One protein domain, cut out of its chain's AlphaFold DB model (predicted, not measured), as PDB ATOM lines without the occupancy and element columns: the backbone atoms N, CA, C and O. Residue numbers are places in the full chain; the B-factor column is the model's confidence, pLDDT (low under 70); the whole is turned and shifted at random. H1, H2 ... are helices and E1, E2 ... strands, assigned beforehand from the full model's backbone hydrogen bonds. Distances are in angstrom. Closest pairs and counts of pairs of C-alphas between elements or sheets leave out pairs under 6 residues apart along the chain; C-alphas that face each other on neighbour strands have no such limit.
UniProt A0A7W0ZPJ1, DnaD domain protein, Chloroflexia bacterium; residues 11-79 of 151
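AT A GLANCE: This is residues 11 to 79 of the 151 residues of the protein "DnaD domain protein" of Chloroflexia bacterium (UniProt A0A7W0ZPJ1). A three-stranded sheet has helix H2 along one face, and helix H1 stands off at one end as an arm, its residues 11 to 17 sticking out. The 69 printed residues run H1, E1, E2, H2, E3, class mixed, with antiparallel sheet order E2, E1, E3. The whole is compact: radius of gyration of the C-alphas 12.4 A, spans 32 by 28 by 15 A.

IN THESE COORDINATES: H1, residues 11 to 23, 17.4 A, begins at C-alpha 11 (74.301, -30.489, -237.814). E1 is residues 27 to 34, 22.5 A; E2, 37 to 44, 23.4 A; H2, 47 to 57, 15.4 A. E3, 75 to 78, 9.8 A, ends at C-alpha 78 (86.390, -12.674, -230.931).

HOW THE PARTS SIT: H1 touches E1, closest C-alphas Ala 21 and Leu 27, 5.5 A. Hairpin E1 and E2 has N 30 and O 41 within hydrogen-bond range, 2.9 A; E1 and E3, N 31 and O 77, 2.8 A. H2 is on the sheet, height 8.8 A; its closest C-alphas with E3 are Ala 57 and Val 76, 4.7 A. E2, H2, E3 form a split strand-helix-strand unit, E1 between its strands, crossover right-handed. Every O i to N i+4 pair in H1 and H2 is within hydrogen-bond range.

THE WHOLE: The printed part has no cut. The 17-residue link H2 to E3 is long. Residues 16, 20 and 23 to 25 have pLDDT under 70.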
ATOM      1  N   ASP A  11      73.773 -31.850-237.858       76.44
ATOM      2  CA  ASP A  11      74.301 -30.489-237.814       76.44
ATOM      3  C   ASP A  11      73.717 -29.670-236.658       76.44
ATOM      4  O   ASP A  11      74.466 -29.018-235.931       76.44
ATOM      5  N   GLU A  12      72.411 -29.773-236.389       70.19
ATOM      6  CA  GLU A  12      71.776 -29.091-235.254       70.19
ATOM      7  C   GLU A  12      72.346 -29.585-233.921       70.19
ATOM      8  O   GLU A  12      72.560 -28.812-232.981       70.19
ATOM      9  N   ARG A  13      72.626 -30.889-233.826       75.81
ATOM     10  CA  ARG A  13      73.198 -31.501-232.619       75.81
ATOM     11  C   ARG A  13      74.648 -31.079-232.411       75.81
ATOM     12  O   ARG A  13      75.049 -30.857-231.269       75.81
ATOM     13  N   ILE A  14      75.418 -30.968-233.493       84.00
ATOM     14  CA  ILE A  14      76.797 -30.473-233.459       84.00
ATOM     15  C   ILE A  14      76.811 -28.997-233.061       84.00
ATOM     16  O   ILE A  14      77.532 -28.644-232.130       84.00
ATOM     17  N   ALA A  15      75.973 -28.163-233.683       75.44
ATOM     18  CA  ALA A  15      75.840 -26.746-233.350       75.44
ATOM     19  C   ALA A  15      75.474 -26.556-231.873       75.44
ATOM     20  O   ALA A  15      76.196 -25.893-231.133       75.44
ATOM     21  N   THR A  16      74.445 -27.266-231.399       69.81
ATOM     22  CA  THR A  16      74.053 -27.258-229.982       69.81
ATOM     23  C   THR A  16      75.211 -27.681-229.069       69.81
ATOM     24  O   THR A  16      75.442 -27.078-228.021       69.81
ATOM     25  N   GLY A  17      75.962 -28.720-229.443       74.75
ATOM     26  CA  GLY A  17      77.122 -29.186-228.683       74.75
ATOM     27  C   GLY A  17      78.239 -28.142-228.596       74.75
ATOM     28  O   GLY A  17      78.775 -27.906-227.511       74.75
ATOM     29  N   LEU A  18      78.555 -27.484-229.713       81.25
ATOM     30  CA  LEU A  18      79.546 -26.410-229.793       81.25
ATOM     31  C   LEU A  18      79.109 -25.177-228.998       81.25
ATOM     32  O   LEU A  18      79.926 -24.601-228.276       81.25
ATOM     33  N   ASP A  19      77.827 -24.824-229.040       73.19
ATOM     34  CA  ASP A  19      77.268 -23.733-228.247       73.19
ATOM     35  C   ASP A  19      77.328 -24.041-226.756       73.19
ATOM     36  O   ASP A  19      77.647 -23.165-225.954       73.19
ATOM     37  N   LEU A  20      77.064 -25.282-226.345       68.25
ATOM     38  CA  LEU A  20      77.212 -25.709-224.954       68.25
ATOM     39  C   LEU A  20      78.678 -25.726-224.495       68.25
ATOM     40  O   LEU A  20      78.945 -25.396-223.340       68.25
ATOM     41  N   ALA A  21      79.622 -26.095-225.363       73.75
ATOM     42  CA  ALA A  21      81.047 -26.199-225.037       73.75
ATOM     43  C   ALA A  21      81.768 -24.843-225.025       73.75
ATOM     44  O   ALA A  21      82.490 -24.546-224.071       73.75
ATOM     45  N   THR A  22      81.511 -23.987-226.021       78.06
ATOM     46  CA  THR A  22      81.811 -22.535-225.948       78.06
ATOM     47  C   THR A  22      81.208 -21.969-224.690       78.06
ATOM     48  O   THR A  22      81.782 -21.174-223.951       78.06
ATOM     49  N   GLY A  23      80.030 -22.512-224.435       63.62
ATOM     50  CA  GLY A  23      79.222 -22.191-223.341       63.62
ATOM     51  C   GLY A  23      79.905 -22.239-222.018       63.62
ATOM     52  O   GLY A  23      80.222 -21.197-221.478       63.62
ATOM     53  N   ARG A  24      80.151 -23.459-221.556       65.62
ATOM     54  CA  ARG A  24      80.830 -23.830-220.310       65.62
ATOM     55  C   ARG A  24      82.269 -23.310-220.201       65.62
ATOM     56  O   ARG A  24      82.978 -23.711-219.285       65.62
ATOM     57  N   GLY A  25      82.729 -22.503-221.157       66.81
ATOM     58  CA  GLY A  25      84.096 -22.024-221.221       66.81
ATOM     59  C   GLY A  25      85.093 -23.136-221.525       66.81
ATOM     60  O   GLY A  25      86.232 -23.043-221.091       66.81
ATOM     61  N   THR A  26      84.692 -24.198-222.230       82.69
ATOM     62  CA  THR A  26      85.612 -25.241-222.719       82.69
ATOM     63  C   THR A  26      86.192 -24.869-224.082       82.69
ATOM     64  O   THR A  26      87.369 -25.116-224.344       82.69
ATOM     65  N   LEU A  27      85.382 -24.244-224.941       88.62
ATOM     66  CA  LEU A  27      85.809 -23.712-226.233       88.62
ATOM     67  C   LEU A  27      85.769 -22.184-226.235       88.62
ATOM     68  O   LEU A  27      84.964 -21.561-225.551       88.62
ATOM     69  N   LEU A  28      86.677 -21.591-226.994       88.31
ATOM     70  CA  LEU A  28      86.729 -20.174-227.299       88.31
ATOM     71  C   LEU A  28      86.345 -20.024-228.767       88.31
ATOM     72  O   LEU A  28      87.089 -20.474-229.639       88.31
ATOM     73  N   ARG A  29      85.192 -19.420-229.036       91.06
ATOM     74  CA  ARG A  29      84.715 -19.168-230.396       91.06
ATOM     75  C   ARG A  29      85.197 -17.803-230.892       91.06
ATOM     76  O   ARG A  29      85.306 -16.844-230.131       91.06
ATOM     77  N   PHE A  30      85.492 -17.715-232.180       92.38
ATOM     78  CA  PHE A  30      85.751 -16.462-232.878       92.38
ATOM     79  C   PHE A  30      85.314 -16.574-234.337       92.38
ATOM     80  O   PHE A  30      85.140 -17.668-234.874       92.38
ATOM     81  N   VAL A  31      85.103 -15.433-234.978       92.75
ATOM     82  CA  VAL A  31      84.709 -15.336-236.382       92.75
ATOM     83  C   VAL A  31      85.900 -14.844-237.191       92.75
ATOM     84  O   VAL A  31      86.562 -13.880-236.817       92.75
ATOM     85  N   ALA A  32      86.169 -15.518-238.304       92.50
ATOM     86  CA  ALA A  32      87.053 -15.036-239.351       92.50
ATOM     87  C   ALA A  32      86.177 -14.395-240.434       92.50
ATOM     88  O   ALA A  32      85.515 -15.097-241.202       92.50
ATOM     89  N   GLU A  33      86.130 -13.066-240.449       91.25
ATOM     90  CA  GLU A  33      85.332 -12.284-241.389       91.25
ATOM     91  C   GLU A  33      86.176 -11.786-242.565       91.25
ATOM     92  O   GLU A  33      87.315 -11.339-242.411       91.25
ATOM     93  N   ARG A  34      85.589 -11.867-243.757       86.38
ATOM     94  CA  ARG A  34      86.111 -11.349-245.021       86.38
ATOM     95  C   ARG A  34      84.955 -10.737-245.811       86.38
ATOM     96  O   ARG A  34      83.791 -10.974-245.498       86.38
ATOM     97  N   GLY A  35      85.272  -9.982-246.862       75.62
ATOM     98  CA  GLY A  35      84.261  -9.325-247.701       75.62
ATOM     99  C   GLY A  35      83.266 -10.277-248.383       75.62
ATOM    100  O   GLY A  35      82.189  -9.839-248.771       75.62
ATOM    101  N   ASP A  36      83.599 -11.562-248.506       77.38
ATOM    102  CA  ASP A  36      82.807 -12.593-249.186       77.38
ATOM    103  C   ASP A  36      82.151 -13.610-248.235       77.38
ATOM    104  O   ASP A  36      81.390 -14.470-248.679       77.38
ATOM    105  N   GLY A  37      82.421 -13.544-246.926       81.94
ATOM    106  CA  GLY A  37      81.850 -14.497-245.984       81.94
ATOM    107  C   GLY A  37      82.454 -14.475-244.585       81.94
ATOM    108  O   GLY A  37      83.458 -13.822-244.297       81.94
ATOM    109  N   ARG A  38      81.811 -15.236-243.700       89.12
ATOM    110  CA  ARG A  38      82.191 -15.384-242.295       89.12
ATOM    111  C   ARG A  38      82.306 -16.863-241.963       89.12
ATOM    112  O   ARG A  38      81.331 -17.595-242.097       89.12
ATOM    113  N   ASP A  39      83.481 -17.281-241.507       90.12
ATOM    114  CA  ASP A  39      83.694 -18.629-240.981       90.12
ATOM    115  C   ASP A  39      83.760 -18.576-239.452       90.12
ATOM    116  O   ASP A  39      84.415 -17.705-238.873       90.12
ATOM    117  N   VAL A  40      83.112 -19.531-238.790       90.50
ATOM    118  CA  VAL A  40      83.209 -19.695-237.338       90.50
ATOM    119  C   VAL A  40      84.351 -20.652-237.010       90.50
ATOM    120  O   VAL A  40      84.401 -21.768-237.523       90.50
ATOM    121  N   TRP A  41      85.234 -20.226-236.113       94.06
ATOM    122  CA  TRP A  41      86.369 -21.003-235.633       94.06
ATOM    123  C   TRP A  41      86.330 -21.159-234.118       94.06
ATOM    124  O   TRP A  41      85.781 -20.328-233.395       94.06
ATOM    125  N   TYR A  42      86.946 -22.239-233.646       93.12
ATOM    126  CA  TYR A  42      87.023 -22.566-232.231       93.12
ATOM    127  C   TYR A  42      88.459 -22.907-231.845       93.12
ATOM    128  O   TYR A  42      89.135 -23.677-232.526       93.12
ATOM    129  N   TYR A  43      88.890 -22.388-230.703       94.75
ATOM    130  CA  TYR A  43      90.030 -22.897-229.952       94.75
ATOM    131  C   TYR A  43      89.571 -23.538-228.650       94.75
ATOM    132  O   TYR A  43      88.441 -23.352-228.206       94.75
ATOM    133  N   VAL A  44      90.462 -24.285-228.000       94.69
ATOM    134  CA  VAL A  44      90.271 -24.627-226.586       94.69
ATOM    135  C   VAL A  44      90.360 -23.338-225.774       94.69
ATOM    136  O   VAL A  44      91.255 -22.523-226.010       94.69
ATOM    137  N   ASN A  45      89.447 -23.150-224.828       86.12
ATOM    138  CA  ASN A  45      89.393 -21.945-224.015       86.12
ATOM    139  C   ASN A  45      90.464 -21.962-222.916       86.12
ATOM    140  O   ASN A  45      90.223 -22.375-221.784       86.12
ATOM    141  N   THR A  46      91.669 -21.527-223.266       86.31
ATOM    142  CA  THR A  46      92.782 -21.337-222.331       86.31
ATOM    143  C   THR A  46      93.150 -19.856-222.274       86.31
ATOM    144  O   THR A  46      92.946 -19.155-223.269       86.31
ATOM    145  N   PRO A  47      93.753 -19.363-221.176       79.00
ATOM    146  CA  PRO A  47      94.224 -17.977-221.108       79.00
ATOM    147  C   PRO A  47      95.158 -17.600-222.271       79.00
ATOM    148  O   PRO A  47      95.058 -16.512-222.825       79.00
ATOM    149  N   VAL A  48      96.013 -18.536-222.706       92.44
ATOM    150  CA  VAL A  48      96.923 -18.344-223.849       92.44
ATOM    151  C   VAL A  48      96.154 -18.152-225.158       92.44
ATOM    152  O   VAL A  48      96.462 -17.244-225.925       92.44
ATOM    153  N   ASN A  49      95.129 -18.970-225.417       93.75
ATOM    154  CA  ASN A  49      94.330 -18.850-226.639       93.75
ATOM    155  C   ASN A  49      93.414 -17.619-226.616       93.75
ATOM    156  O   ASN A  49      93.176 -17.027-227.666       93.75
ATOM    157  N   GLN A  50      92.932 -17.208-225.439       86.62
ATOM    158  CA  GLN A  50      92.201 -15.949-225.267       86.62
ATOM    159  C   GLN A  50      93.074 -14.748-225.649       86.62
ATOM    160  O   GLN A  50      92.654 -13.931-226.469       86.62
ATOM    161  N   ALA A  51      94.301 -14.685-225.119       84.38
ATOM    162  CA  ALA A  51      95.270 -13.647-225.464       84.38
ATOM    163  C   ALA A  51      95.613 -13.669-226.962       84.38
ATOM    164  O   ALA A  51      95.596 -12.633-227.621       84.38
ATOM    165  N   LEU A  52      95.823 -14.857-227.545       94.12
ATOM    166  CA  LEU A  52      96.086 -15.008-228.979       94.12
ATOM    167  C   LEU A  52      94.940 -14.455-229.842       94.12
ATOM    168  O   LEU A  52      95.188 -13.699-230.780       94.12
ATOM    169  N   VAL A  53      93.686 -14.800-229.534       93.25
ATOM    170  CA  VAL A  53      92.512 -14.302-230.273       93.25
ATOM    171  C   VAL A  53      92.353 -12.789-230.115       93.25
ATOM    172  O   VAL A  53      92.076 -12.104-231.100       93.25
ATOM    173  N   ALA A  54      92.593 -12.244-228.920       85.50
ATOM    174  CA  ALA A  54      92.582 -10.800-228.691       85.50
ATOM    175  C   ALA A  54      93.691 -10.074-229.478       85.50
ATOM    176  O   ALA A  54      93.437  -9.033-230.087       85.50
ATOM    177  N   ALA A  55      94.901 -10.638-229.522       89.62
ATOM    178  CA  ALA A  55      96.018 -10.103-230.294       89.62
ATOM    179  C   ALA A  55      95.743 -10.136-231.807       89.62
ATOM    180  O   ALA A  55      96.027  -9.153-232.494       89.62
ATOM    181  N   MET A  56      95.133 -11.215-232.317       95.44
ATOM    182  CA  MET A  56      94.689 -11.298-233.715       95.44
ATOM    183  C   MET A  56      93.630 -10.243-234.042       95.44
ATOM    184  O   MET A  56      93.730  -9.566-235.062       95.44
ATOM    185  N   ALA A  57      92.645 -10.060-233.163       91.19
ATOM    186  CA  ALA A  57      91.561  -9.102-233.368       91.19
ATOM    187  C   ALA A  57      92.034  -7.644-233.439       91.19
ATOM    188  O   ALA A  57      91.449  -6.832-234.150       91.19
ATOM    189  N   ARG A  58      93.113  -7.310-232.722       90.31
ATOM    190  CA  ARG A  58      93.742  -5.980-232.753       90.31
ATOM    191  C   ARG A  58      94.815  -5.835-233.838       90.31
ATOM    192  O   ARG A  58      95.441  -4.785-233.922       90.31
ATOM    193  N   GLY A  59      95.066  -6.878-234.632       91.88
ATOM    194  CA  GLY A  59      96.096  -6.885-235.675       91.88
ATOM    195  C   GLY A  59      97.539  -6.961-235.162       91.88
ATOM    196  O   GLY A  59      98.467  -6.787-235.946       91.88
ATOM    197  N   ALA A  60      97.752  -7.233-233.869       93.00
ATOM    198  CA  ALA A  60      99.088  -7.368-233.280       93.00
ATOM    199  C   ALA A  60      99.784  -8.676-233.695       93.00
ATOM    200  O   ALA A  60     101.008  -8.739-233.776       93.00
ATOM    201  N   VAL A  61      99.000  -9.723-233.967       95.00
ATOM    202  CA  VAL A  61      99.477 -11.015-234.469       95.00
ATOM    203  C   VAL A  61      98.675 -11.385-235.708       95.00
ATOM    204  O   VAL A  61      97.449 -11.297-235.713       95.00
ATOM    205  N   ALA A  62      99.358 -11.817-236.766       94.19
ATOM    206  CA  ALA A  62      98.678 -12.300-237.960       94.19
ATOM    207  C   ALA A  62      97.937 -13.621-237.663       94.19
ATOM    208  O   ALA A  62      98.514 -14.505-237.021       94.19
ATOM    209  N   PRO A  63      96.702 -13.811-238.163       94.31
ATOM    210  CA  PRO A  63      95.999 -15.077-238.002       94.31
ATOM    211  C   PRO A  63      96.780 -16.246-238.630       94.31
ATOM    212  O   PRO A  63      97.464 -16.040-239.637       94.31
ATOM    213  N   PRO A  64      96.695 -17.479-238.098       93.06
ATOM    214  CA  PRO A  64      97.344 -18.636-238.709       93.06
ATOM    215  C   PRO A  64      96.938 -18.832-240.177       93.06
ATOM    216  O   PRO A  64      95.776 -18.640-240.532       93.06
ATOM    217  N   ARG A  65      97.871 -19.294-241.025       92.62
ATOM    218  CA  ARG A  65      97.646 -19.433-242.482       92.62
ATOM    219  C   ARG A  65      96.467 -20.329-242.871       92.62
ATOM    220  O   ARG A  65      95.916 -20.145-243.943       92.62
ATOM    221  N   VAL A  66      96.054 -21.259-242.008       92.06
ATOM    222  CA  VAL A  66      94.862 -22.099-242.236       92.06
ATOM    223  C   VAL A  66      93.559 -21.289-242.284       92.06
ATOM    224  O   VAL A  66      92.592 -21.715-242.904       92.06
ATOM    225  N   LEU A  67      93.538 -20.110-241.658       90.38
ATOM    226  CA  LEU A  67      92.398 -19.192-241.675       90.38
ATOM    227  C   LEU A  67      92.369 -18.326-242.945       90.38
ATOM    228  O   LEU A  67      91.387 -17.628-243.200       90.38
ATOM    229  N   TRP A  68      93.459 -18.326-243.719       90.81
ATOM    230  CA  TRP A  68      93.606 -17.480-244.896       90.81
ATOM    231  C   TRP A  68      92.892 -18.142-246.068       90.81
ATOM    232  O   TRP A  68      92.985 -19.353-246.268       90.81
ATOM    233  N   ARG A  69      92.216 -17.335-246.881       85.62
ATOM    234  CA  ARG A  69      91.693 -17.763-248.182       85.62
ATOM    235  C   ARG A  69      92.261 -16.846-249.244       85.62
ATOM    236  O   ARG A  69      92.460 -15.662-248.990       85.62
ATOM    237  N   GLU A  70      92.605 -17.429-250.389       85.38
ATOM    238  CA  GLU A  70      93.142 -16.688-251.543       85.38
ATOM    239  C   GLU A  70      94.368 -15.814-251.198       85.38
ATOM    240  O   GLU A  70      94.621 -14.774-251.796       85.38
ATOM    241  N   GLY A  71      95.149 -16.238-250.198       84.25
ATOM    242  CA  GLY A  71      96.350 -15.530-249.751       84.25
ATOM    243  C   GLY A  71      96.104 -14.291-248.880       84.25
ATOM    244  O   GLY A  71      97.083 -13.647-248.512       84.25
ATOM    245  N   GLN A  72      94.859 -13.978-248.508       87.00
ATOM    246  CA  GLN A  72      94.523 -12.826-247.662       87.00
ATOM    247  C   GLN A  72      94.163 -13.244-246.223       87.00
ATOM    248  O   GLN A  72      93.455 -14.243-246.029       87.00
ATOM    249  N   PRO A  73      94.626 -12.499-245.197       90.75
ATOM    250  CA  PRO A  73      94.229 -12.741-243.817       90.75
ATOM    251  C   PRO A  73      92.790 -12.245-243.565       90.75
ATOM    252  O   PRO A  73      92.424 -11.169-244.038       90.75
ATOM    253  N   PRO A  74      91.968 -12.988-242.803       93.56
ATOM    254  CA  PRO A  74      90.657 -12.506-242.380       93.56
ATOM    255  C   PRO A  74      90.773 -11.486-241.239       93.56
ATOM    256  O   PRO A  74      91.744 -11.493-240.479       93.56
ATOM    257  N   ALA A  75      89.731 -10.677-241.053       93.12
ATOM    258  CA  ALA A  75      89.521  -9.960-239.803       93.12
ATOM    259  C   ALA A  75      89.057 -10.958-238.732       93.12
ATOM    260  O   ALA A  75      88.069 -11.669-238.919       93.12
ATOM    261  N   VAL A  76      89.775 -11.033-237.612       93.06
ATOM    262  CA  VAL A  76      89.392 -11.897-236.490       93.06
ATOM    263  C   VAL A  76      88.505 -11.116-235.535       93.06
ATOM    264  O   VAL A  76      88.914 -10.104-234.976       93.06
ATOM    265  N   ILE A  77      87.295 -11.614-235.320       89.94
ATOM    266  CA  ILE A  77      86.318 -11.035-234.406       89.94
ATOM    267  C   ILE A  77      86.105 -12.048-233.282       89.94
ATOM    268  O   ILE A  77      85.497 -13.094-233.517       89.94
ATOM    269  N   PRO A  78      86.616 -11.795-232.067       85.06
ATOM    270  CA  PRO A  78      86.390 -12.674-230.931       85.06
ATOM    271  C   PRO A  78      84.888 -12.797-230.688       85.06
ATOM    272  O   PRO A  78      84.196 -11.775-230.636       85.06
ATOM    273  N   GLU A  79      84.372 -14.017-230.523       76.31
ATOM    274  CA  GLU A  79      83.004 -14.143-230.044       76.31
ATOM    275  C   GLU A  79      83.018 -13.838-228.556       76.31
ATOM    276  O   GLU A  79      83.704 -14.490-227.764       76.31
TER     277      GLU A  79